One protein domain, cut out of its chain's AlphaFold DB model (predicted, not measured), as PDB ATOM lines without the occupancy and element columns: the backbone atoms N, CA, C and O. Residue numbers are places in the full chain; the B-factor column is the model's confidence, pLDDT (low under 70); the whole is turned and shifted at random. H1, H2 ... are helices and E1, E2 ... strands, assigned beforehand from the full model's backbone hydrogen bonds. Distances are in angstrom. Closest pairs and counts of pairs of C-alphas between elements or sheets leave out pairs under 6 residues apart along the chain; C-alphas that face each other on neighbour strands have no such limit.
ATOM      1  N   LEU A   8     154.624 169.376 210.941       90.19
ATOM      2  CA  LEU A   8     154.018 170.672 210.642       90.19
ATOM      3  C   LEU A   8     152.517 170.497 210.414       90.19
ATOM      4  O   LEU A   8     152.091 169.501 209.840       90.19
ATOM      5  N   VAL A   9     151.723 171.491 210.810       91.38
ATOM      6  CA  VAL A   9     150.311 171.593 210.422       91.38
ATOM      7  C   VAL A   9     150.166 172.679 209.371       91.38
ATOM      8  O   VAL A   9     150.626 173.803 209.567       91.38
ATOM      9  N   ALA A  10     149.512 172.353 208.263       90.19
ATOM     10  CA  ALA A  10     149.343 173.244 207.137       90.19
ATOM     11  C   ALA A  10     147.856 173.411 206.791       90.19
ATOM     12  O   ALA A  10     147.128 172.449 206.565       90.19
ATOM     13  N   GLY A  11     147.392 174.661 206.720       87.44
ATOM     14  CA  GLY A  11     145.975 174.990 206.503       87.44
ATOM     15  C   GLY A  11     145.487 174.872 205.055       87.44
ATOM     16  O   GLY A  11     144.435 175.416 204.728       87.44
ATOM     17  N   ARG A  12     146.262 174.242 204.166       89.94
ATOM     18  CA  ARG A  12     145.950 174.078 202.736       89.94
ATOM     19  C   ARG A  12     146.253 172.649 202.277       89.94
ATOM     20  O   ARG A  12     146.652 171.805 203.078       89.94
ATOM     21  N   THR A  13     146.012 172.361 201.004       89.62
ATOM     22  CA  THR A  13     146.304 171.045 200.418       89.62
ATOM     23  C   THR A  13     147.806 170.876 200.192       89.62
ATOM     24  O   THR A  13     148.511 171.863 199.980       89.62
ATOM     25  N   GLY A  14     148.307 169.639 200.201       88.00
ATOM     26  CA  GLY A  14     149.710 169.334 199.907       88.00
ATOM     27  C   GLY A  14     150.151 169.863 198.536       88.00
ATOM     28  O   GLY A  14     151.282 170.324 198.385       88.00
ATOM     29  N   PHE A  15     149.232 169.914 197.561       86.56
ATOM     30  CA  PHE A  15     149.486 170.459 196.224       86.56
ATOM     31  C   PHE A  15     149.970 171.917 196.263       86.56
ATOM     32  O   PHE A  15     150.919 172.263 195.555       86.56
ATOM     33  N   ASP A  16     149.391 172.759 197.125       88.00
ATOM     34  CA  ASP A  16     149.779 174.173 197.265       88.00
ATOM     35  C   ASP A  16     151.214 174.329 197.811       88.00
ATOM     36  O   ASP A  16     151.896 175.321 197.536       88.00
ATOM     37  N   PHE A  17     151.705 173.329 198.547       88.38
ATOM     38  CA  PHE A  17     153.053 173.318 199.113       88.38
ATOM     39  C   PHE A  17     154.089 172.611 198.233       88.38
ATOM     40  O   PHE A  17     155.280 172.694 198.521       88.38
ATOM     41  N   LEU A  18     153.679 171.951 197.148       83.50
ATOM     42  CA  LEU A  18     154.596 171.398 196.144       83.50
ATOM     43  C   LEU A  18     154.801 172.310 194.945       83.50
ATOM     44  O   LEU A  18     155.899 172.376 194.385       83.50
ATOM     45  N   ARG A  19     153.745 173.004 194.516       81.00
ATOM     46  CA  ARG A  19     153.804 173.836 193.314       81.00
ATOM     47  C   ARG A  19     154.701 175.049 193.554       81.00
ATOM     48  O   ARG A  19     154.589 175.738 194.564       81.00
ATOM     49  N   ARG A  20     155.574 175.331 192.581       68.38
ATOM     50  CA  ARG A  20     156.447 176.521 192.577       68.38
ATOM     51  C   ARG A  20     155.750 177.781 192.054       68.38
ATOM     52  O   ARG A  20     156.184 178.879 192.364       68.38
ATOM     53  N   SER A  21     154.700 177.617 191.250       66.75
ATOM     54  CA  SER A  21     153.860 178.701 190.730       66.75
ATOM     55  C   SER A  21     152.433 178.502 191.232       66.75
ATOM     56  O   SER A  21     151.912 177.389 191.143       66.75
ATOM     57  N   GLY A  22     151.836 179.548 191.809       71.25
ATOM     58  CA  GLY A  22     150.546 179.460 192.510       71.25
ATOM     59  C   GLY A  22     150.602 178.730 193.863       71.25
ATOM     60  O   GLY A  22     149.559 178.469 194.447       71.25
ATOM     61  N   GLY A  23     151.807 178.417 194.353       80.25
ATOM     62  CA  GLY A  23     152.098 177.760 195.630       80.25
ATOM     63  C   GLY A  23     153.412 178.282 196.223       80.25
ATOM     64  O   GLY A  23     153.922 179.306 195.764       80.25
ATOM     65  N   ASN A  24     153.973 177.603 197.231       83.50
ATOM     66  CA  ASN A  24     155.229 178.036 197.875       83.50
ATOM     67  C   ASN A  24     156.393 177.029 197.802       83.50
ATOM     68  O   ASN A  24     157.508 177.365 198.198       83.50
ATOM     69  N   GLY A  25     156.160 175.812 197.295       85.12
ATOM     70  CA  GLY A  25     157.192 174.781 197.151       85.12
ATOM     71  C   GLY A  25     157.831 174.287 198.459       85.12
ATOM     72  O   GLY A  25     158.883 173.652 198.391       85.12
ATOM     73  N   LEU A  26     157.239 174.562 199.630       86.56
ATOM     74  CA  LEU A  26     157.753 174.142 200.938       86.56
ATOM     75  C   LEU A  26     158.062 172.641 200.983       86.56
ATOM     76  O   LEU A  26     159.173 172.270 201.341       86.56
ATOM     77  N   LEU A  27     157.129 171.782 200.564       84.81
ATOM     78  CA  LEU A  27     157.300 170.321 200.603       84.81
ATOM     79  C   LEU A  27     158.325 169.808 199.575       84.81
ATOM     80  O   LEU A  27     158.800 168.680 199.686       84.81
ATOM     81  N   ALA A  28     158.713 170.636 198.601       83.62
ATOM     82  CA  ALA A  28     159.787 170.327 197.659       83.62
ATOM     83  C   ALA A  28     161.186 170.683 198.204       83.62
ATOM     84  O   ALA A  28     162.194 170.311 197.598       83.62
ATOM     85  N   MET A  29     161.281 171.407 199.328       84.38
ATOM     86  CA  MET A  29     162.565 171.782 199.922       84.38
ATOM     87  C   MET A  29     163.241 170.569 200.578       84.38
ATOM     88  O   MET A  29     162.578 169.840 201.317       84.38
ATOM     89  N   PRO A  30     164.567 170.374 200.424       82.31
ATOM     90  CA  PRO A  30     165.269 169.232 201.018       82.31
ATOM     91  C   PRO A  30     165.064 169.074 202.531       82.31
ATOM     92  O   PRO A  30     164.966 167.951 203.014       82.31
ATOM     93  N   ALA A  31     164.955 170.186 203.266       79.31
ATOM     94  CA  ALA A  31     164.742 170.180 204.715       79.31
ATOM     95  C   ALA A  31     163.324 169.741 205.129       79.31
ATOM     96  O   ALA A  31     163.151 169.199 206.215       79.31
ATOM     97  N   ALA A  32     162.327 169.961 204.269       81.00
ATOM     98  CA  ALA A  32     160.922 169.655 204.541       81.00
ATOM     99  C   ALA A  32     160.441 168.363 203.864       81.00
ATOM    100  O   ALA A  32     159.427 167.805 204.269       81.00
ATOM    101  N   ARG A  33     161.185 167.852 202.874       77.50
ATOM    102  CA  ARG A  33     160.833 166.663 202.078       77.50
ATOM    103  C   ARG A  33     160.563 165.410 202.918       77.50
ATOM    104  O   ARG A  33     159.792 164.549 202.514       77.50
ATOM    105  N   ASN A  34     161.223 165.325 204.065       79.88
ATOM    106  CA  ASN A  34     161.193 164.180 204.969       79.88
ATOM    107  C   ASN A  34     160.455 164.488 206.285       79.88
ATOM    108  O   ASN A  34     160.441 163.650 207.185       79.88
ATOM    109  N   MET A  35     159.868 165.685 206.410       86.81
ATOM    110  CA  MET A  35     158.991 166.026 207.527       86.81
ATOM    111  C   MET A  35     157.645 165.328 207.378       86.81
ATOM    112  O   MET A  35     157.188 165.069 206.266       86.81
ATOM    113  N   SER A  36     156.983 165.090 208.508       88.75
ATOM    114  CA  SER A  36     155.583 164.666 208.492       88.75
ATOM    115  C   SER A  36     154.676 165.899 208.536       88.75
ATOM    116  O   SER A  36     154.799 166.730 209.431       88.75
ATOM    117  N   VAL A  37     153.780 166.077 207.571       91.25
ATOM    118  CA  VAL A  37     152.988 167.308 207.441       91.25
ATOM    119  C   VAL A  37     151.504 166.989 207.411       91.25
ATOM    120  O   VAL A  37     151.036 166.261 206.546       91.25
ATOM    121  N   LEU A  38     150.750 167.555 208.349       93.75
ATOM    122  CA  LEU A  38     149.293 167.488 208.377       93.75
ATOM    123  C   LEU A  38     148.731 168.504 207.376       93.75
ATOM    124  O   LEU A  38     149.010 169.697 207.489       93.75
ATOM    125  N   VAL A  39     147.956 168.038 206.400       94.00
ATOM    126  CA  VAL A  39     147.394 168.839 205.294       94.00
ATOM    127  C   VAL A  39     145.898 168.574 205.146       94.00
ATOM    128  O   VAL A  39     145.393 167.569 205.629       94.00
ATOM    129  N   LEU A  40     145.161 169.443 204.452       93.44
ATOM    130  CA  LEU A  40     143.728 169.200 204.201       93.44
ATOM    131  C   LEU A  40     143.480 168.106 203.149       93.44
ATOM    132  O   LEU A  40     142.472 167.401 203.200       93.44
ATOM    133  N   GLU A  41     144.414 167.958 202.209       91.19
ATOM    134  CA  GLU A  41     144.453 166.886 201.214       91.19
ATOM    135  C   GLU A  41     145.902 166.514 200.934       91.19
ATOM    136  O   GLU A  41     146.724 167.406 200.716       91.19
ATOM    137  N   SER A  42     146.195 165.217 200.926       88.50
ATOM    138  CA  SER A  42     147.501 164.673 200.573       88.50
ATOM    139  C   SER A  42     147.680 164.712 199.062       88.50
ATOM    140  O   SER A  42     146.722 164.587 198.292       88.50
ATOM    141  N   THR A  43     148.925 164.866 198.632       82.50
ATOM    142  CA  THR A  43     149.296 164.757 197.224       82.50
ATOM    143  C   THR A  43     149.266 163.316 196.745       82.50
ATOM    144  O   THR A  43     149.365 163.092 195.544       82.50
ATOM    145  N   LEU A  44     149.135 162.350 197.664       77.62
ATOM    146  CA  LEU A  44     149.167 160.897 197.470       77.62
ATOM    147  C   LEU A  44     150.513 160.359 196.947       77.62
ATOM    148  O   LEU A  44     150.849 159.200 197.164       77.62
ATOM    149  N   ASP A  45     151.320 161.208 196.321       69.88
ATOM    150  CA  ASP A  45     152.629 160.868 195.768       69.88
ATOM    151  C   ASP A  45     153.777 161.062 196.773       69.88
ATOM    152  O   ASP A  45     154.884 160.549 196.579       69.88
ATOM    153  N   HIS A  46     153.547 161.816 197.851       69.25
ATOM    154  CA  HIS A  46     154.555 162.088 198.869       69.25
ATOM    155  C   HIS A  46     154.194 161.419 200.186       69.25
ATOM    156  O   HIS A  46     153.278 161.824 200.882       69.25
ATOM    157  N   GLY A  47     154.987 160.423 200.584       73.88
ATOM    158  CA  GLY A  47     154.770 159.656 201.819       73.88
ATOM    159  C   GLY A  47     154.862 160.455 203.131       73.88
ATOM    160  O   GLY A  47     154.751 159.861 204.198       73.88
ATOM    161  N   GLY A  48     155.106 161.766 203.064       83.75
ATOM    162  CA  GLY A  48     155.267 162.659 204.209       83.75
ATOM    163  C   GLY A  48     154.054 163.543 204.509       83.75
ATOM    164  O   GLY A  48     154.083 164.229 205.524       83.75
ATOM    165  N   ASP A  49     152.998 163.554 203.685       88.94
ATOM    166  CA  ASP A  49     151.825 164.409 203.908       88.94
ATOM    167  C   ASP A  49     150.557 163.620 204.282       88.94
ATOM    168  O   ASP A  49     150.150 162.664 203.636       88.94
ATOM    169  N   TYR A  50     149.924 163.999 205.385       91.69
ATOM    170  CA  TYR A  50     148.892 163.220 206.061       91.69
ATOM    171  C   TYR A  50     147.612 164.045 206.111       91.69
ATOM    172  O   TYR A  50     147.579 165.118 206.719       91.69
ATOM    173  N   SER A  51     146.550 163.562 205.470       94.19
ATOM    174  CA  SER A  51     145.315 164.338 205.390       94.19
ATOM    175  C   SER A  51     144.526 164.338 206.696       94.19
ATOM    176  O   SER A  51     144.209 163.273 207.236       94.19
ATOM    177  N   VAL A  52     144.108 165.526 207.124       96.56
ATOM    178  CA  VAL A  52     143.157 165.753 208.216       96.56
ATOM    179  C   VAL A  52     141.842 166.325 207.668       96.56
ATOM    180  O   VAL A  52     141.864 167.053 206.672       96.56
ATOM    181  N   ILE A 238     135.831 162.402 224.737       97.44
ATOM    182  CA  ILE A 238     135.667 162.262 223.296       97.44
ATOM    183  C   ILE A 238     136.858 162.906 222.587       97.44
ATOM    184  O   ILE A 238     137.136 164.082 222.781       97.44
ATOM    185  N   LYS A 239     137.515 162.139 221.713       97.62
ATOM    186  CA  LYS A 239     138.605 162.632 220.864       97.62
ATOM    187  C   LYS A 239     138.053 163.273 219.601       97.62
ATOM    188  O   LYS A 239     137.310 162.621 218.857       97.62
ATOM    189  N   ASP A 240     138.433 164.521 219.366       97.56
ATOM    190  CA  ASP A 240     138.066 165.238 218.154       97.56
ATOM    191  C   ASP A 240     139.055 164.965 216.996       97.56
ATOM    192  O   ASP A 240     139.978 164.151 217.102       97.56
ATOM    193  N   ALA A 241     138.869 165.621 215.850       97.44
ATOM    194  CA  ALA A 241     139.781 165.501 214.716       97.44
ATOM    195  C   ALA A 241     141.204 166.010 215.028       97.44
ATOM    196  O   ALA A 241     142.166 165.508 214.448       97.44
ATOM    197  N   PHE A 242     141.377 166.972 215.933       95.69
ATOM    198  CA  PHE A 242     142.712 167.400 216.341       95.69
ATOM    199  C   PHE A 242     143.396 166.313 217.176       95.69
ATOM    200  O   PHE A 242     144.511 165.911 216.842       95.69
ATOM    201  N   ASP A 243     142.714 165.778 218.191       96.31
ATOM    202  CA  ASP A 243     143.250 164.716 219.051       96.31
ATOM    203  C   ASP A 243     143.665 163.490 218.226       96.31
ATOM    204  O   ASP A 243     144.780 162.986 218.357       96.31
ATOM    205  N   VAL A 244     142.795 163.050 217.309       97.62
ATOM    206  CA  VAL A 244     143.062 161.913 216.413       97.62
ATOM    207  C   VAL A 244     144.290 162.161 215.529       97.62
ATOM    208  O   VAL A 244     145.101 161.253 215.337       97.62
ATOM    209  N   ALA A 245     144.454 163.376 214.998       96.06
ATOM    210  CA  ALA A 245     145.600 163.716 214.158       96.06
ATOM    211  C   ALA A 245     146.912 163.764 214.959       96.06
ATOM    212  O   ALA A 245     147.944 163.293 214.474       96.06
ATOM    213  N   ILE A 246     146.876 164.295 216.186       95.12
ATOM    214  CA  ILE A 246     148.044 164.338 217.073       95.12
ATOM    215  C   ILE A 246     148.456 162.931 217.513       95.12
ATOM    216  O   ILE A 246     149.639 162.604 217.506       95.12
ATOM    217  N   GLU A 247     147.512 162.054 217.835       95.69
ATOM    218  CA  GLU A 247     147.847 160.661 218.147       95.69
ATOM    219  C   GLU A 247     148.457 159.941 216.943       95.69
ATOM    220  O   GLU A 247     149.487 159.277 217.075       95.69
ATOM    221  N   GLY A 248     147.877 160.131 215.755       93.88
ATOM    222  CA  GLY A 248     148.389 159.546 214.519       93.88
ATOM    223  C   GLY A 248     149.809 160.006 214.172       93.88
ATOM    224  O   GLY A 248     150.648 159.185 213.784       93.88
ATOM    225  N   ILE A 249     150.110 161.300 214.329       92.00
ATOM    226  CA  ILE A 249     151.442 161.836 214.017       92.00
ATOM    227  C   ILE A 249     152.483 161.407 215.052       92.00
ATOM    228  O   ILE A 249     153.611 161.088 214.680       92.00
ATOM    229  N   LEU A 250     152.116 161.343 216.336       92.31
ATOM    230  CA  LEU A 250     153.021 160.892 217.394       92.31
ATOM    231  C   LEU A 250     153.386 159.413 217.226       92.31
ATOM    232  O   LEU A 250     154.569 159.078 217.319       92.31
ATOM    233  N   ASP A 251     152.412 158.552 216.911       91.81
ATOM    234  CA  ASP A 251     152.660 157.144 216.567       91.81
ATOM    235  C   ASP A 251     153.592 157.024 215.353       91.81
ATOM    236  O   ASP A 251     154.608 156.330 215.395       91.81
ATOM    237  N   THR A 252     153.306 157.786 214.294       88.81
ATOM    238  CA  THR A 252     154.123 157.814 213.073       88.81
ATOM    239  C   THR A 252     155.576 158.185 213.374       88.81
ATOM    240  O   THR A 252     156.494 157.468 212.975       88.81
ATOM    241  N   VAL A 253     155.805 159.279 214.108       85.94
ATOM    242  CA  VAL A 253     157.156 159.736 214.466       85.94
ATOM    243  C   VAL A 253     157.869 158.714 215.357       85.94
ATOM    244  O   VAL A 253     159.065 158.482 215.175       85.94
ATOM    245  N   ALA A 254     157.166 158.074 216.297       88.88
ATOM    246  CA  ALA A 254     157.745 157.032 217.145       88.88
ATOM    247  C   ALA A 254     158.200 155.812 216.328       88.88
ATOM    248  O   ALA A 254     159.324 155.339 216.497       88.88
ATOM    249  N   ARG A 255     157.372 155.347 215.388       89.19
ATOM    250  CA  ARG A 255     157.693 154.226 214.492       89.19
ATOM    251  C   ARG A 255     158.872 154.541 213.569       89.19
ATOM    252  O   ARG A 255     159.788 153.728 213.453       89.19
ATOM    253  N   ILE A 256     158.920 155.749 213.001       85.44
ATOM    254  CA  ILE A 256     160.067 156.215 212.202       85.44
ATOM    255  C   ILE A 256     161.351 156.229 213.042       85.44
ATOM    256  O   ILE A 256     162.398 155.773 212.579       85.44
ATOM    257  N   LYS A 257     161.290 156.696 214.297       84.69
ATOM    258  CA  LYS A 257     162.440 156.670 215.221       84.69
ATOM    259  C   LYS A 257     162.917 155.251 215.544       84.69
ATOM    260  O   LYS A 257     164.109 155.063 215.768       84.69
ATOM    261  N   ASN A 258     162.022 154.266 215.506       88.94
ATOM    262  CA  ASN A 258     162.346 152.846 215.668       88.94
ATOM    263  C   ASN A 258     162.855 152.180 214.372       88.94
ATOM    264  O   ASN A 258     163.106 150.977 214.362       88.94
ATOM    265  N   GLY A 259     163.031 152.942 213.286       85.44
ATOM    266  CA  GLY A 259     163.552 152.451 212.009       85.44
ATOM    267  C   GLY A 259     162.495 151.870 211.068       85.44
ATOM    268  O   GLY A 259     162.856 151.297 210.041       85.44
TER     269      GLY A 259
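Overview. This is residues 8 to 52 and 238 to 259 of the 287 residues of an uncharacterized protein of Digitaria exilis (UniProt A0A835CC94). A long helix, H2, runs past a small loop-rich body, with a pair of short parallel strands, E1 and E2, between it and the much shorter helix H1 at the far side. H2 comes near the strand pair with residues 245 to 253, while residues 254 to 259 stick out past the body; residues 19 to 35 form a long loop from H1 back to E1. The printed part has 67 residues, with two named helices and two named strands in the order H1, E1, E2, H2 along the chain; the class is mixed, helices and strands, with under half of the residues in named elements. The whole is compact, with a radius of gyration of the C-alphas of 12.4 A and spans of 40 by 30 by 17 A.

Along the chain. The printed part begins at Leu 8, whose C-alpha is at (154.018, 170.672, 210.642). H1, residues 14 to 18, measures 6.5 A from first to last C-alpha. E1, residues 36 to 39, measures 9.7 A and begins at C-alpha 36, (155.583, 164.666, 208.492). E2, residues 49 to 51, measures 6.7 A. After the cut, H2, residues 241 to 257, measures 24.3 A and ends at C-alpha 257, (162.440, 156.670, 215.221).

Arrangement. E1 and E2 are parallel neighbours, with 38 degrees between their directions. N 50 and O 37 are within hydrogen-bond range at 2.8 A, and so are N 39 and O 50 at 3.0 A. The short stretch of residues 8 to 9 pairs with residues 37 to 38 of E1, parallel. The closest C-alphas of H1 and E1 are those of Gly 14 and Val 39, 5.9 A apart; those of H1 and E2 are Gly 14 and Asp 49, 6.7 A apart. The closest C-alphas of E1 and H2 are those of Ser 36 and Ile 249, 7.5 A apart. H1 and H2 are apart. In H1 and H2, every O i to N i+4 pair is within hydrogen-bond range.

Size, cuts and confidence. The two C-alphas farthest apart are those of Ser 21 and Ile 238, at 40.8 A. Residues 53 to 237 are not printed, and C-alphas 52 and 238 are 17.2 A apart across the cut. The link from H1 to E1, with 17 residues between them, is long; that from E1 to E2, with 9, is short. Residues 254 to 259, of which 254 to 257 belong to H2, stand free. The mean pLDDT of the printed part is 87.1; residues 20 to 21 and 45 to 46 are under 70.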